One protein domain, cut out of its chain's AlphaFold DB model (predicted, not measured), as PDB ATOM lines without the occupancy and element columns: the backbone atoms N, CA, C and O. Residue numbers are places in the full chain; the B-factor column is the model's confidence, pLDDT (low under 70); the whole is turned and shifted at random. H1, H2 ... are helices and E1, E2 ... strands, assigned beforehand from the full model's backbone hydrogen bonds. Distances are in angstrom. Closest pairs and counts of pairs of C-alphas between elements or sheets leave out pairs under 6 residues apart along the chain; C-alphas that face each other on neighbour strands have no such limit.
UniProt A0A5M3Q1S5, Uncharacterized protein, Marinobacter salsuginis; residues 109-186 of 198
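AT A GLANCE: This is residues 109 to 186 of the 198 residues of an uncharacterized protein of Marinobacter salsuginis (UniProt A0A5M3Q1S5). A strongly twisted sheet of three strands curls round one helix, H2, and a second helix, H1, packs crosswise on H2 away from the sheet. The long loop of residues 162 to 175 leads from H2 to the last strand, E3. The printed part has 78 residues, with two named helices and three named strands in the order H1, E1, E2, H2, E3; the sheet runs E2, E1, E3, antiparallel throughout. The class is mixed, in two layers, H2 being on one face of the sheet. The whole is compact, with a radius of gyration of the C-alphas of 12.8 A, and elongated, spanning 39 by 25 by 19 A.

HOW THE PARTS SIT: H1, residues 109 to 119, touches H2, residues 151 to 161, closest at the C-alphas of Ala 114 and Ser 153, 4.7 A. Their tilt of 70.4 degrees is only just about perpendicular. E1, residues 127 to 136, forms a hairpin with E2, residues 139 to 148, antiparallel at 156 degrees; N 131 and O 143 are 2.8 A apart. E3, residues 176 to 184, is antiparallel to E1 at 164 degrees, with N 130 and O 181 2.9 A apart. H2 is on the sheet; its closest C-alphas to E2 are Ala 154 and Glu 148, 5.6 A. E2, H2 and E3 form a split strand-helix-strand unit, two strands running the same way with E1 between them, its crossover right-handed. H1 is not on the sheet. In H1 and H2 every O i to N i+4 pair is within hydrogen-bond range.

IN THESE COORDINATES: H1 begins at C-alpha 109 (13.636, -13.542, -56.698) and measures 15.5 A. E1 measures 27.5 A, E2 24.3 A and H2 15.2 A. E3 measures 23.6 A, bends by 55 degrees at residue 179 and ends at C-alpha 184 (-2.740, -25.246, -44.222).

THE WHOLE: The C-alphas farthest apart, of Ile 171 and Asp 186, are 40.2 A apart. The printed part has no cut; the link from H2 to E3 is long. Mean pLDDT of the printed part is 77.3, and 23 residues are under 70, among them 135 to 139 and 163 to 177.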
ATOM      1  N   PRO A 109      14.366 -12.343 -56.279       79.69
ATOM      2  CA  PRO A 109      13.636 -13.542 -56.698       79.69
ATOM      3  C   PRO A 109      12.291 -13.724 -56.002       79.69
ATOM      4  O   PRO A 109      11.357 -14.217 -56.628       79.69
ATOM      5  N   THR A 110      12.175 -13.306 -54.738       84.44
ATOM      6  CA  THR A 110      10.946 -13.441 -53.944       84.44
ATOM      7  C   THR A 110       9.767 -12.713 -54.589       84.44
ATOM      8  O   THR A 110       8.671 -13.259 -54.645       84.44
ATOM      9  N   TYR A 111       9.981 -11.523 -55.167       84.19
ATOM     10  CA  TYR A 111       8.907 -10.799 -55.857       84.19
ATOM     11  C   TYR A 111       8.421 -11.550 -57.099       84.19
ATOM     12  O   TYR A 111       7.218 -11.708 -57.303       84.19
ATOM     13  N   ALA A 112       9.360 -12.065 -57.894       87.75
ATOM     14  CA  ALA A 112       9.049 -12.847 -59.084       87.75
ATOM     15  C   ALA A 112       8.341 -14.171 -58.738       87.75
ATOM     16  O   ALA A 112       7.389 -14.561 -59.416       87.75
ATOM     17  N   LEU A 113       8.752 -14.834 -57.652       90.62
ATOM     18  CA  LEU A 113       8.091 -16.040 -57.155       90.62
ATOM     19  C   LEU A 113       6.668 -15.744 -56.663       90.62
ATOM     20  O   LEU A 113       5.750 -16.485 -57.000       90.62
ATOM     21  N   ALA A 114       6.449 -14.633 -55.956       89.00
ATOM     22  CA  ALA A 114       5.114 -14.238 -55.509       89.00
ATOM     23  C   ALA A 114       4.176 -13.888 -56.679       89.00
ATOM     24  O   ALA A 114       2.989 -14.212 -56.661       89.00
ATOM     25  N   GLU A 115       4.676 -13.242 -57.737       90.69
ATOM     26  CA  GLU A 115       3.888 -13.061 -58.964       90.69
ATOM     27  C   GLU A 115       3.554 -14.398 -59.634       90.69
ATOM     28  O   GLU A 115       2.425 -14.593 -60.099       90.69
ATOM     29  N   HIS A 116       4.504 -15.336 -59.646       92.50
ATOM     30  CA  HIS A 116       4.282 -16.678 -60.168       92.50
ATOM     31  C   HIS A 116       3.237 -17.450 -59.346       92.50
ATOM     32  O   HIS A 116       2.333 -18.042 -59.933       92.50
ATOM     33  N   GLU A 117       3.302 -17.404 -58.012       93.69
ATOM     34  CA  GLU A 117       2.301 -17.964 -57.087       93.69
ATOM     35  C   GLU A 117       0.893 -17.439 -57.371       93.69
ATOM     36  O   GLU A 117      -0.046 -18.221 -57.488       93.69
ATOM     37  N   ARG A 118       0.734 -16.122 -57.558       91.69
ATOM     38  CA  ARG A 118      -0.574 -15.523 -57.878       91.69
ATOM     39  C   ARG A 118      -1.144 -16.023 -59.200       91.69
ATOM     40  O   ARG A 118      -2.361 -16.101 -59.355       91.69
ATOM     41  N   ARG A 119      -0.281 -16.317 -60.175       92.62
ATOM     42  CA  ARG A 119      -0.695 -16.779 -61.506       92.62
ATOM     43  C   ARG A 119      -0.947 -18.287 -61.552       92.62
ATOM     44  O   ARG A 119      -1.841 -18.720 -62.278       92.62
ATOM     45  N   TYR A 120      -0.172 -19.056 -60.794       92.75
ATOM     46  CA  TYR A 120      -0.204 -20.517 -60.734       92.75
ATOM     47  C   TYR A 120      -0.197 -20.974 -59.266       92.75
ATOM     48  O   TYR A 120       0.830 -21.455 -58.779       92.75
ATOM     49  N   PRO A 121      -1.322 -20.792 -58.552       90.75
ATOM     50  CA  PRO A 121      -1.401 -21.082 -57.126       90.75
ATOM     51  C   PRO A 121      -1.310 -22.586 -56.866       90.75
ATOM     52  O   PRO A 121      -1.956 -23.375 -57.558       90.75
ATOM     53  N   ASP A 122      -0.533 -22.963 -55.850       90.44
ATOM     54  CA  ASP A 122      -0.510 -24.327 -55.320       90.44
ATOM     55  C   ASP A 122      -1.600 -24.457 -54.249       90.44
ATOM     56  O   ASP A 122      -1.484 -23.828 -53.195       90.44
ATOM     57  N   PRO A 123      -2.655 -25.261 -54.474       88.12
ATOM     58  CA  PRO A 123      -3.723 -25.426 -53.495       88.12
ATOM     59  C   PRO A 123      -3.233 -25.949 -52.141       88.12
ATOM     60  O   PRO A 123      -3.862 -25.661 -51.130       88.12
ATOM     61  N   ALA A 124      -2.134 -26.712 -52.112       87.19
ATOM     62  CA  ALA A 124      -1.576 -27.262 -50.880       87.19
ATOM     63  C   ALA A 124      -0.755 -26.238 -50.083       87.19
ATOM     64  O   ALA A 124      -0.525 -26.451 -48.896       87.19
ATOM     65  N   ALA A 125      -0.325 -25.147 -50.722       86.50
ATOM     66  CA  ALA A 125       0.385 -24.041 -50.087       86.50
ATOM     67  C   ALA A 125      -0.566 -22.917 -49.642       86.50
ATOM     68  O   ALA A 125      -0.131 -21.934 -49.057       86.50
ATOM     69  N   TYR A 126      -1.868 -23.022 -49.909       90.12
ATOM     70  CA  TYR A 126      -2.808 -22.009 -49.450       90.12
ATOM     71  C   TYR A 126      -3.052 -22.148 -47.943       90.12
ATOM     72  O   TYR A 126      -3.487 -23.203 -47.468       90.12
ATOM     73  N   GLY A 127      -2.801 -21.088 -47.178       89.44
ATOM     74  CA  GLY A 127      -2.972 -21.151 -45.730       89.44
ATOM     75  C   GLY A 127      -2.472 -19.938 -44.968       89.44
ATOM     76  O   GLY A 127      -2.307 -18.846 -45.511       89.44
ATOM     77  N   THR A 128      -2.279 -20.144 -43.673       87.50
ATOM     78  CA  THR A 128      -1.764 -19.138 -42.753       87.50
ATOM     79  C   THR A 128      -0.277 -19.371 -42.556       87.50
ATOM     80  O   THR A 128       0.171 -20.501 -42.363       87.50
ATOM     81  N   TYR A 129       0.492 -18.291 -42.608       88.62
ATOM     82  CA  TYR A 129       1.934 -18.327 -42.439       88.62
ATOM     83  C   TYR A 129       2.351 -17.443 -41.275       88.62
ATOM     84  O   TYR A 129       1.888 -16.309 -41.147       88.62
ATOM     85  N   THR A 130       3.276 -17.938 -40.464       86.62
ATOM     86  CA  THR A 130       3.984 -17.139 -39.462       86.62
ATOM     87  C   THR A 130       5.368 -16.840 -40.013       86.62
ATOM     88  O   THR A 130       6.187 -17.745 -40.134       86.62
ATOM     89  N   VAL A 131       5.622 -15.590 -40.392       84.38
ATOM     90  CA  VAL A 131       6.864 -15.167 -41.054       84.38
ATOM     91  C   VAL A 131       7.768 -14.445 -40.063       84.38
ATOM     92  O   VAL A 131       7.352 -13.484 -39.413       84.38
ATOM     93  N   GLU A 132       9.023 -14.875 -39.977       83.50
ATOM     94  CA  GLU A 132      10.038 -14.248 -39.136       83.50
ATOM     95  C   GLU A 132      10.701 -13.078 -39.881       83.50
ATOM     96  O   GLU A 132      11.507 -13.274 -40.795       83.50
ATOM     97  N   VAL A 133      10.366 -11.845 -39.493       79.38
ATOM     98  CA  VAL A 133      10.889 -10.619 -40.107       79.38
ATOM     99  C   VAL A 133      11.931  -9.963 -39.208       79.38
ATOM    100  O   VAL A 133      11.668  -9.577 -38.065       79.38
ATOM    101  N   HIS A 134      13.118  -9.745 -39.764       73.88
ATOM    102  CA  HIS A 134      14.243  -9.104 -39.100       73.88
ATOM    103  C   HIS A 134      14.471  -7.694 -39.635       73.88
ATOM    104  O   HIS A 134      14.617  -7.485 -40.836       73.88
ATOM    105  N   ARG A 135      14.566  -6.712 -38.731       64.75
ATOM    106  CA  ARG A 135      15.009  -5.338 -39.053       64.75
ATOM    107  C   ARG A 135      16.523  -5.171 -38.893       64.75
ATOM    108  O   ARG A 135      17.157  -4.359 -39.553       64.75
ATOM    109  N   THR A 136      17.102  -5.887 -37.936       61.09
ATOM    110  CA  THR A 136      18.548  -6.016 -37.709       61.09
ATOM    111  C   THR A 136      18.802  -7.411 -37.145       61.09
ATOM    112  O   THR A 136      17.872  -8.021 -36.630       61.09
ATOM    113  N   ALA A 137      20.055  -7.876 -37.123       58.00
ATOM    114  CA  ALA A 137      20.435  -9.203 -36.602       58.00
ATOM    115  C   ALA A 137      20.030  -9.500 -35.135       58.00
ATOM    116  O   ALA A 137      20.278 -10.584 -34.623       58.00
ATOM    117  N   VAL A 138      19.483  -8.519 -34.413       58.22
ATOM    118  CA  VAL A 138      19.030  -8.631 -33.013       58.22
ATOM    119  C   VAL A 138      17.569  -8.222 -32.826       58.22
ATOM    120  O   VAL A 138      17.064  -8.245 -31.704       58.22
ATOM    121  N   ARG A 139      16.881  -7.808 -33.893       65.50
ATOM    122  CA  ARG A 139      15.481  -7.382 -33.853       65.50
ATOM    123  C   ARG A 139      14.684  -8.209 -34.847       65.50
ATOM    124  O   ARG A 139      14.554  -7.819 -36.005       65.50
ATOM    125  N   CYS A 140      14.133  -9.289 -34.319       70.00
ATOM    126  CA  CYS A 140      13.215 -10.197 -34.979       70.00
ATOM    127  C   CYS A 140      11.780  -9.955 -34.486       70.00
ATOM    128  O   CYS A 140      11.571  -9.606 -33.316       70.00
ATOM    129  N   ARG A 141      10.804 -10.140 -35.375       79.44
ATOM    130  CA  ARG A 141       9.395 -10.294 -35.027       79.44
ATOM    131  C   ARG A 141       8.745 -11.337 -35.925       79.44
ATOM    132  O   ARG A 141       8.918 -11.297 -37.137       79.44
ATOM    133  N   GLU A 142       7.940 -12.198 -35.327       83.81
ATOM    134  CA  GLU A 142       7.041 -13.095 -36.046       83.81
ATOM    135  C   GLU A 142       5.755 -12.344 -36.405       83.81
ATOM    136  O   GLU A 142       5.127 -11.714 -35.548       83.81
ATOM    137  N   ILE A 143       5.385 -12.373 -37.683       85.25
ATOM    138  CA  ILE A 143       4.175 -11.748 -38.215       85.25
ATOM    139  C   ILE A 143       3.323 -12.850 -38.827       85.25
ATOM    140  O   ILE A 143       3.756 -13.537 -39.751       85.25
ATOM    141  N   GLN A 144       2.108 -13.004 -38.313       88.69
ATOM    142  CA  GLN A 144       1.139 -13.934 -38.871       88.69
ATOM    143  C   GLN A 144       0.388 -13.263 -40.024       88.69
ATOM    144  O   GLN A 144      -0.158 -12.170 -39.868       88.69
ATOM    145  N   VAL A 145       0.363 -13.924 -41.177       89.06
ATOM    146  CA  VAL A 145      -0.405 -13.534 -42.360       89.06
ATOM    147  C   VAL A 145      -1.347 -14.673 -42.725       89.06
ATOM    148  O   VAL A 145      -0.953 -15.834 -42.802       89.06
ATOM    149  N   GLU A 146      -2.620 -14.345 -42.893       91.06
ATOM    150  CA  GLU A 146      -3.682 -15.319 -43.129       91.06
ATOM    151  C   GLU A 146      -4.053 -15.372 -44.610       91.06
ATOM    152  O   GLU A 146      -4.025 -14.348 -45.295       91.06
ATOM    153  N   ASN A 147      -4.531 -16.535 -45.065       88.44
ATOM    154  CA  ASN A 147      -5.093 -16.721 -46.410       88.44
ATOM    155  C   ASN A 147      -4.105 -16.411 -47.549       88.44
ATOM    156  O   ASN A 147      -4.489 -15.894 -48.603       88.44
ATOM    157  N   GLU A 148      -2.834 -16.730 -47.342       90.12
ATOM    158  CA  GLU A 148      -1.792 -16.516 -48.334       90.12
ATOM    159  C   GLU A 148      -1.771 -17.622 -49.379       90.12
ATOM    160  O   GLU A 148      -2.015 -18.794 -49.097       90.12
ATOM    161  N   ILE A 149      -1.470 -17.224 -50.615       89.56
ATOM    162  CA  ILE A 149      -1.468 -18.103 -51.796       89.56
ATOM    163  C   ILE A 149      -0.229 -19.011 -51.828       89.56
ATOM    164  O   ILE A 149      -0.219 -20.044 -52.499       89.56
ATOM    165  N   GLY A 150       0.824 -18.611 -51.124       88.75
ATOM    166  CA  GLY A 150       2.067 -19.346 -51.024       88.75
ATOM    167  C   GLY A 150       3.097 -18.595 -50.184       88.75
ATOM    168  O   GLY A 150       2.849 -17.463 -49.751       88.75
ATOM    169  N   PRO A 151       4.262 -19.218 -49.956       87.19
ATOM    170  CA  PRO A 151       5.281 -18.690 -49.063       87.19
ATOM    171  C   PRO A 151       5.844 -17.342 -49.526       87.19
ATOM    172  O   PRO A 151       5.976 -16.437 -48.708       87.19
ATOM    173  N   ALA A 152       6.122 -17.138 -50.818       89.00
ATOM    174  CA  ALA A 152       6.696 -15.865 -51.268       89.00
ATOM    175  C   ALA A 152       5.693 -14.705 -51.159       89.00
ATOM    176  O   ALA A 152       6.064 -13.565 -50.870       89.00
ATOM    177  N   SER A 153       4.409 -14.987 -51.370       90.25
ATOM    178  CA  SER A 153       3.316 -14.036 -51.158       90.25
ATOM    179  C   SER A 153       3.202 -13.655 -49.681       90.25
ATOM    180  O   SER A 153       3.165 -12.458 -49.375       90.25
ATOM    181  N   ALA A 154       3.275 -14.648 -48.789       88.38
ATOM    182  CA  ALA A 154       3.286 -14.448 -47.346       88.38
ATOM    183  C   ALA A 154       4.468 -13.588 -46.883       88.38
ATOM    184  O   ALA A 154       4.282 -12.649 -46.112       88.38
ATOM    185  N   GLU A 155       5.670 -13.846 -47.402       87.50
ATOM    186  CA  GLU A 155       6.870 -13.063 -47.094       87.50
ATOM    187  C   GLU A 155       6.706 -11.587 -47.474       87.50
ATOM    188  O   GLU A 155       6.981 -10.698 -46.665       87.50
ATOM    189  N   ILE A 156       6.195 -11.302 -48.677       86.56
ATOM    190  CA  ILE A 156       5.957  -9.922 -49.130       86.56
ATOM    191  C   ILE A 156       4.886  -9.238 -48.280       86.56
ATOM    192  O   ILE A 156       5.033  -8.057 -47.953       86.56
ATOM    193  N   HIS A 157       3.816  -9.949 -47.920       88.31
ATOM    194  CA  HIS A 157       2.767  -9.391 -47.073       88.31
ATOM    195  C   HIS A 157       3.290  -9.099 -45.660       88.31
ATOM    196  O   HIS A 157       3.113  -7.986 -45.164       88.31
ATOM    197  N   ALA A 158       4.025 -10.028 -45.048       84.75
ATOM    198  CA  ALA A 158       4.645  -9.825 -43.743       84.75
ATOM    199  C   ALA A 158       5.632  -8.646 -43.754       84.75
ATOM    200  O   ALA A 158       5.595  -7.797 -42.862       84.75
ATOM    201  N   MET A 159       6.460  -8.517 -44.800       82.50
ATOM    202  CA  MET A 159       7.345  -7.359 -44.979       82.50
ATOM    203  C   MET A 159       6.576  -6.036 -45.114       82.50
ATOM    204  O   MET A 159       7.061  -5.006 -44.647       82.50
ATOM    205  N   ALA A 160       5.387  -6.043 -45.726       83.31
ATOM    206  CA  ALA A 160       4.534  -4.859 -45.832       83.31
ATOM    207  C   ALA A 160       3.871  -4.474 -44.496       83.31
ATOM    208  O   ALA A 160       3.655  -3.287 -44.262       83.31
ATOM    209  N   LEU A 161       3.589  -5.447 -43.620       82.56
ATOM    210  CA  LEU A 161       3.041  -5.227 -42.273       82.56
ATOM    211  C   LEU A 161       4.115  -4.846 -41.237       82.56
ATOM    212  O   LEU A 161       3.826  -4.167 -40.252       82.56
ATOM    213  N   ALA A 162       5.371  -5.242 -41.458       75.88
ATOM    214  CA  ALA A 162       6.478  -5.016 -40.525       75.88
ATOM    215  C   ALA A 162       6.695  -3.549 -40.072       75.88
ATOM    216  O   ALA A 162       7.072  -3.347 -38.911       75.88
ATOM    217  N   PRO A 163       6.473  -2.508 -40.906       69.00
ATOM    218  CA  PRO A 163       6.536  -1.113 -40.467       69.00
ATOM    219  C   PRO A 163       5.450  -0.734 -39.448       69.00
ATOM    220  O   PRO A 163       5.735   0.019 -38.512       69.00
ATOM    221  N   ASP A 164       4.235  -1.269 -39.601       64.00
ATOM    222  CA  ASP A 164       3.071  -0.948 -38.762       64.00
ATOM    223  C   ASP A 164       3.113  -1.677 -37.410       64.00
ATOM    224  O   ASP A 164       2.629  -1.167 -36.397       64.00
ATOM    225  N   GLU A 165       3.794  -2.822 -37.352       60.53
ATOM    226  CA  GLU A 165       3.952  -3.634 -36.142       60.53
ATOM    227  C   GLU A 165       4.950  -3.038 -35.112       60.53
ATOM    228  O   GLU A 165       5.189  -3.617 -34.057       60.53
ATOM    229  N   VAL A 166       5.484  -1.828 -35.318       54.81
ATOM    230  CA  VAL A 166       6.370  -1.095 -34.384       54.81
ATOM    231  C   VAL A 166       7.715  -1.792 -34.131       54.81
ATOM    232  O   VAL A 166       7.993  -2.335 -33.060       54.81
ATOM    233  N   PHE A 167       8.646  -1.622 -35.068       51.84
ATOM    234  CA  PHE A 167      10.062  -1.503 -34.717       51.84
ATOM    235  C   PHE A 167      10.339  -0.027 -34.408       51.84
ATOM    236  O   PHE A 167      10.549   0.742 -35.335       51.84
ATOM    237  N   SER A 168      10.310   0.373 -33.131       45.91
ATOM    238  CA  SER A 168      10.515   1.748 -32.614       45.91
ATOM    239  C   SER A 168      11.098   2.787 -33.605       45.91
ATOM    240  O   SER A 168      12.224   2.605 -34.076       45.91
ATOM    241  N   ASN A 169      10.345   3.874 -33.836       47.41
ATOM    242  CA  ASN A 169      10.647   5.127 -34.559       47.41
ATOM    243  C   ASN A 169      12.133   5.441 -34.840       47.41
ATOM    244  O   ASN A 169      12.702   6.314 -34.191       47.41
ATOM    245  N   ASP A 170      12.734   4.812 -35.847       45.78
ATOM    246  CA  ASP A 170      14.014   5.260 -36.399       45.78
ATOM    247  C   ASP A 170      13.944   5.191 -37.919       45.78
ATOM    248  O   ASP A 170      13.486   4.200 -38.488       45.78
ATOM    249  N   ILE A 171      14.349   6.296 -38.530       50.41
ATOM    250  CA  ILE A 171      14.252   6.612 -39.951       50.41
ATOM    251  C   ILE A 171      15.351   5.814 -40.673       50.41
ATOM    252  O   ILE A 171      16.514   5.931 -40.306       50.41
ATOM    253  N   GLU A 172      14.942   5.019 -41.668       54.28
ATOM    254  CA  GLU A 172      15.705   4.013 -42.440       54.28
ATOM    255  C   GLU A 172      15.839   2.633 -41.754       54.28
ATOM    256  O   GLU A 172      16.447   2.459 -40.697       54.28
ATOM    257  N   ALA A 173      15.199   1.623 -42.353       52.94
ATOM    258  CA  ALA A 173      15.152   0.244 -41.879       52.94
ATOM    259  C   ALA A 173      15.189  -0.707 -43.085       52.94
ATOM    260  O   ALA A 173      14.345  -0.598 -43.972       52.94
ATOM    261  N   GLU A 174      16.159  -1.619 -43.109       59.00
ATOM    262  CA  GLU A 174      16.213  -2.728 -44.064       59.00
ATOM    263  C   GLU A 174      15.596  -3.961 -43.396       59.00
ATOM    264  O   GLU A 174      16.038  -4.375 -42.326       59.00
ATOM    265  N   TYR A 175      14.544  -4.512 -43.999       58.53
ATOM    266  CA  TYR A 175      13.847  -5.694 -43.497       58.53
ATOM    267  C   TYR A 175      14.222  -6.910 -44.341       58.53
ATOM    268  O   TYR A 175      14.286  -6.807 -45.566       58.53
ATOM    269  N   HIS A 176      14.442  -8.054 -43.702       67.44
ATOM    270  CA  HIS A 176      14.655  -9.336 -44.371       67.44
ATOM    271  C   HIS A 176      13.894 -10.452 -43.653       67.44
ATOM    272  O   HIS A 176      13.550 -10.317 -42.480       67.44
ATOM    273  N   VAL A 177      13.621 -11.540 -44.371       67.38
ATOM    274  CA  VAL A 177      12.967 -12.742 -43.842       67.38
ATOM    275  C   VAL A 177      14.021 -13.824 -43.615       67.38
ATOM    276  O   VAL A 177      14.858 -14.044 -44.491       67.38
ATOM    277  N   GLU A 178      13.982 -14.497 -42.461       70.50
ATOM    278  CA  GLU A 178      14.846 -15.659 -42.174       70.50
ATOM    279  C   GLU A 178      14.108 -17.006 -42.286       70.50
ATOM    280  O   GLU A 178      14.744 -18.026 -42.560       70.50
ATOM    281  N   GLY A 179      12.775 -17.021 -42.163       57.69
ATOM    282  CA  GLY A 179      11.971 -18.235 -42.311       57.69
ATOM    283  C   GLY A 179      10.465 -18.011 -42.168       57.69
ATOM    284  O   GLY A 179      10.009 -16.909 -41.853       57.69
ATOM    285  N   HIS A 180       9.694 -19.076 -42.406       70.44
ATOM    286  CA  HIS A 180       8.251 -19.110 -42.187       70.44
ATOM    287  C   HIS A 180       7.789 -20.473 -41.647       70.44
ATOM    288  O   HIS A 180       8.325 -21.517 -42.023       70.44
ATOM    289  N   GLU A 181       6.764 -20.463 -40.799       70.06
ATOM    290  CA  GLU A 181       5.979 -21.643 -40.425       70.06
ATOM    291  C   GLU A 181       4.645 -21.628 -41.179       70.06
ATOM    292  O   GLU A 181       4.091 -20.558 -41.430       70.06
ATOM    293  N   PHE A 182       4.142 -22.804 -41.563       78.94
ATOM    294  CA  PHE A 182       2.954 -22.951 -42.406       78.94
ATOM    295  C   PHE A 182       1.873 -23.787 -41.722       78.94
ATOM    296  O   PHE A 182       2.122 -24.925 -41.315       78.94
ATOM    297  N   GLU A 183       0.661 -23.240 -41.681       76.56
ATOM    298  CA  GLU A 183      -0.566 -23.934 -41.309       76.56
ATOM    299  C   GLU A 183      -1.506 -23.968 -42.530       76.56
ATOM    300  O   GLU A 183      -1.926 -22.907 -43.008       76.56
ATOM    301  N   PRO A 184      -1.843 -25.154 -43.074       69.62
ATOM    302  CA  PRO A 184      -2.740 -25.246 -44.222       69.62
ATOM    303  C   PRO A 184      -4.129 -24.721 -43.856       69.62
ATOM    304  O   PRO A 184      -4.608 -24.948 -42.745       69.62
ATOM    305  N   ALA A 185      -4.797 -24.046 -44.794       71.06
ATOM    306  CA  ALA A 185      -6.192 -23.673 -44.586       71.06
ATOM    307  C   ALA A 185      -7.045 -24.937 -44.407       71.06
ATOM    308  O   ALA A 185      -6.876 -25.903 -45.157       71.06
ATOM    309  N   ASP A 186      -7.983 -24.914 -43.456       64.56
ATOM    310  CA  ASP A 186      -8.972 -25.979 -43.293       64.56
ATOM    311  C   ASP A 186      -9.706 -26.182 -44.626       64.56
ATOM    312  O   ASP A 186     -10.572 -25.398 -45.023       64.56
TER     313      ASP A 186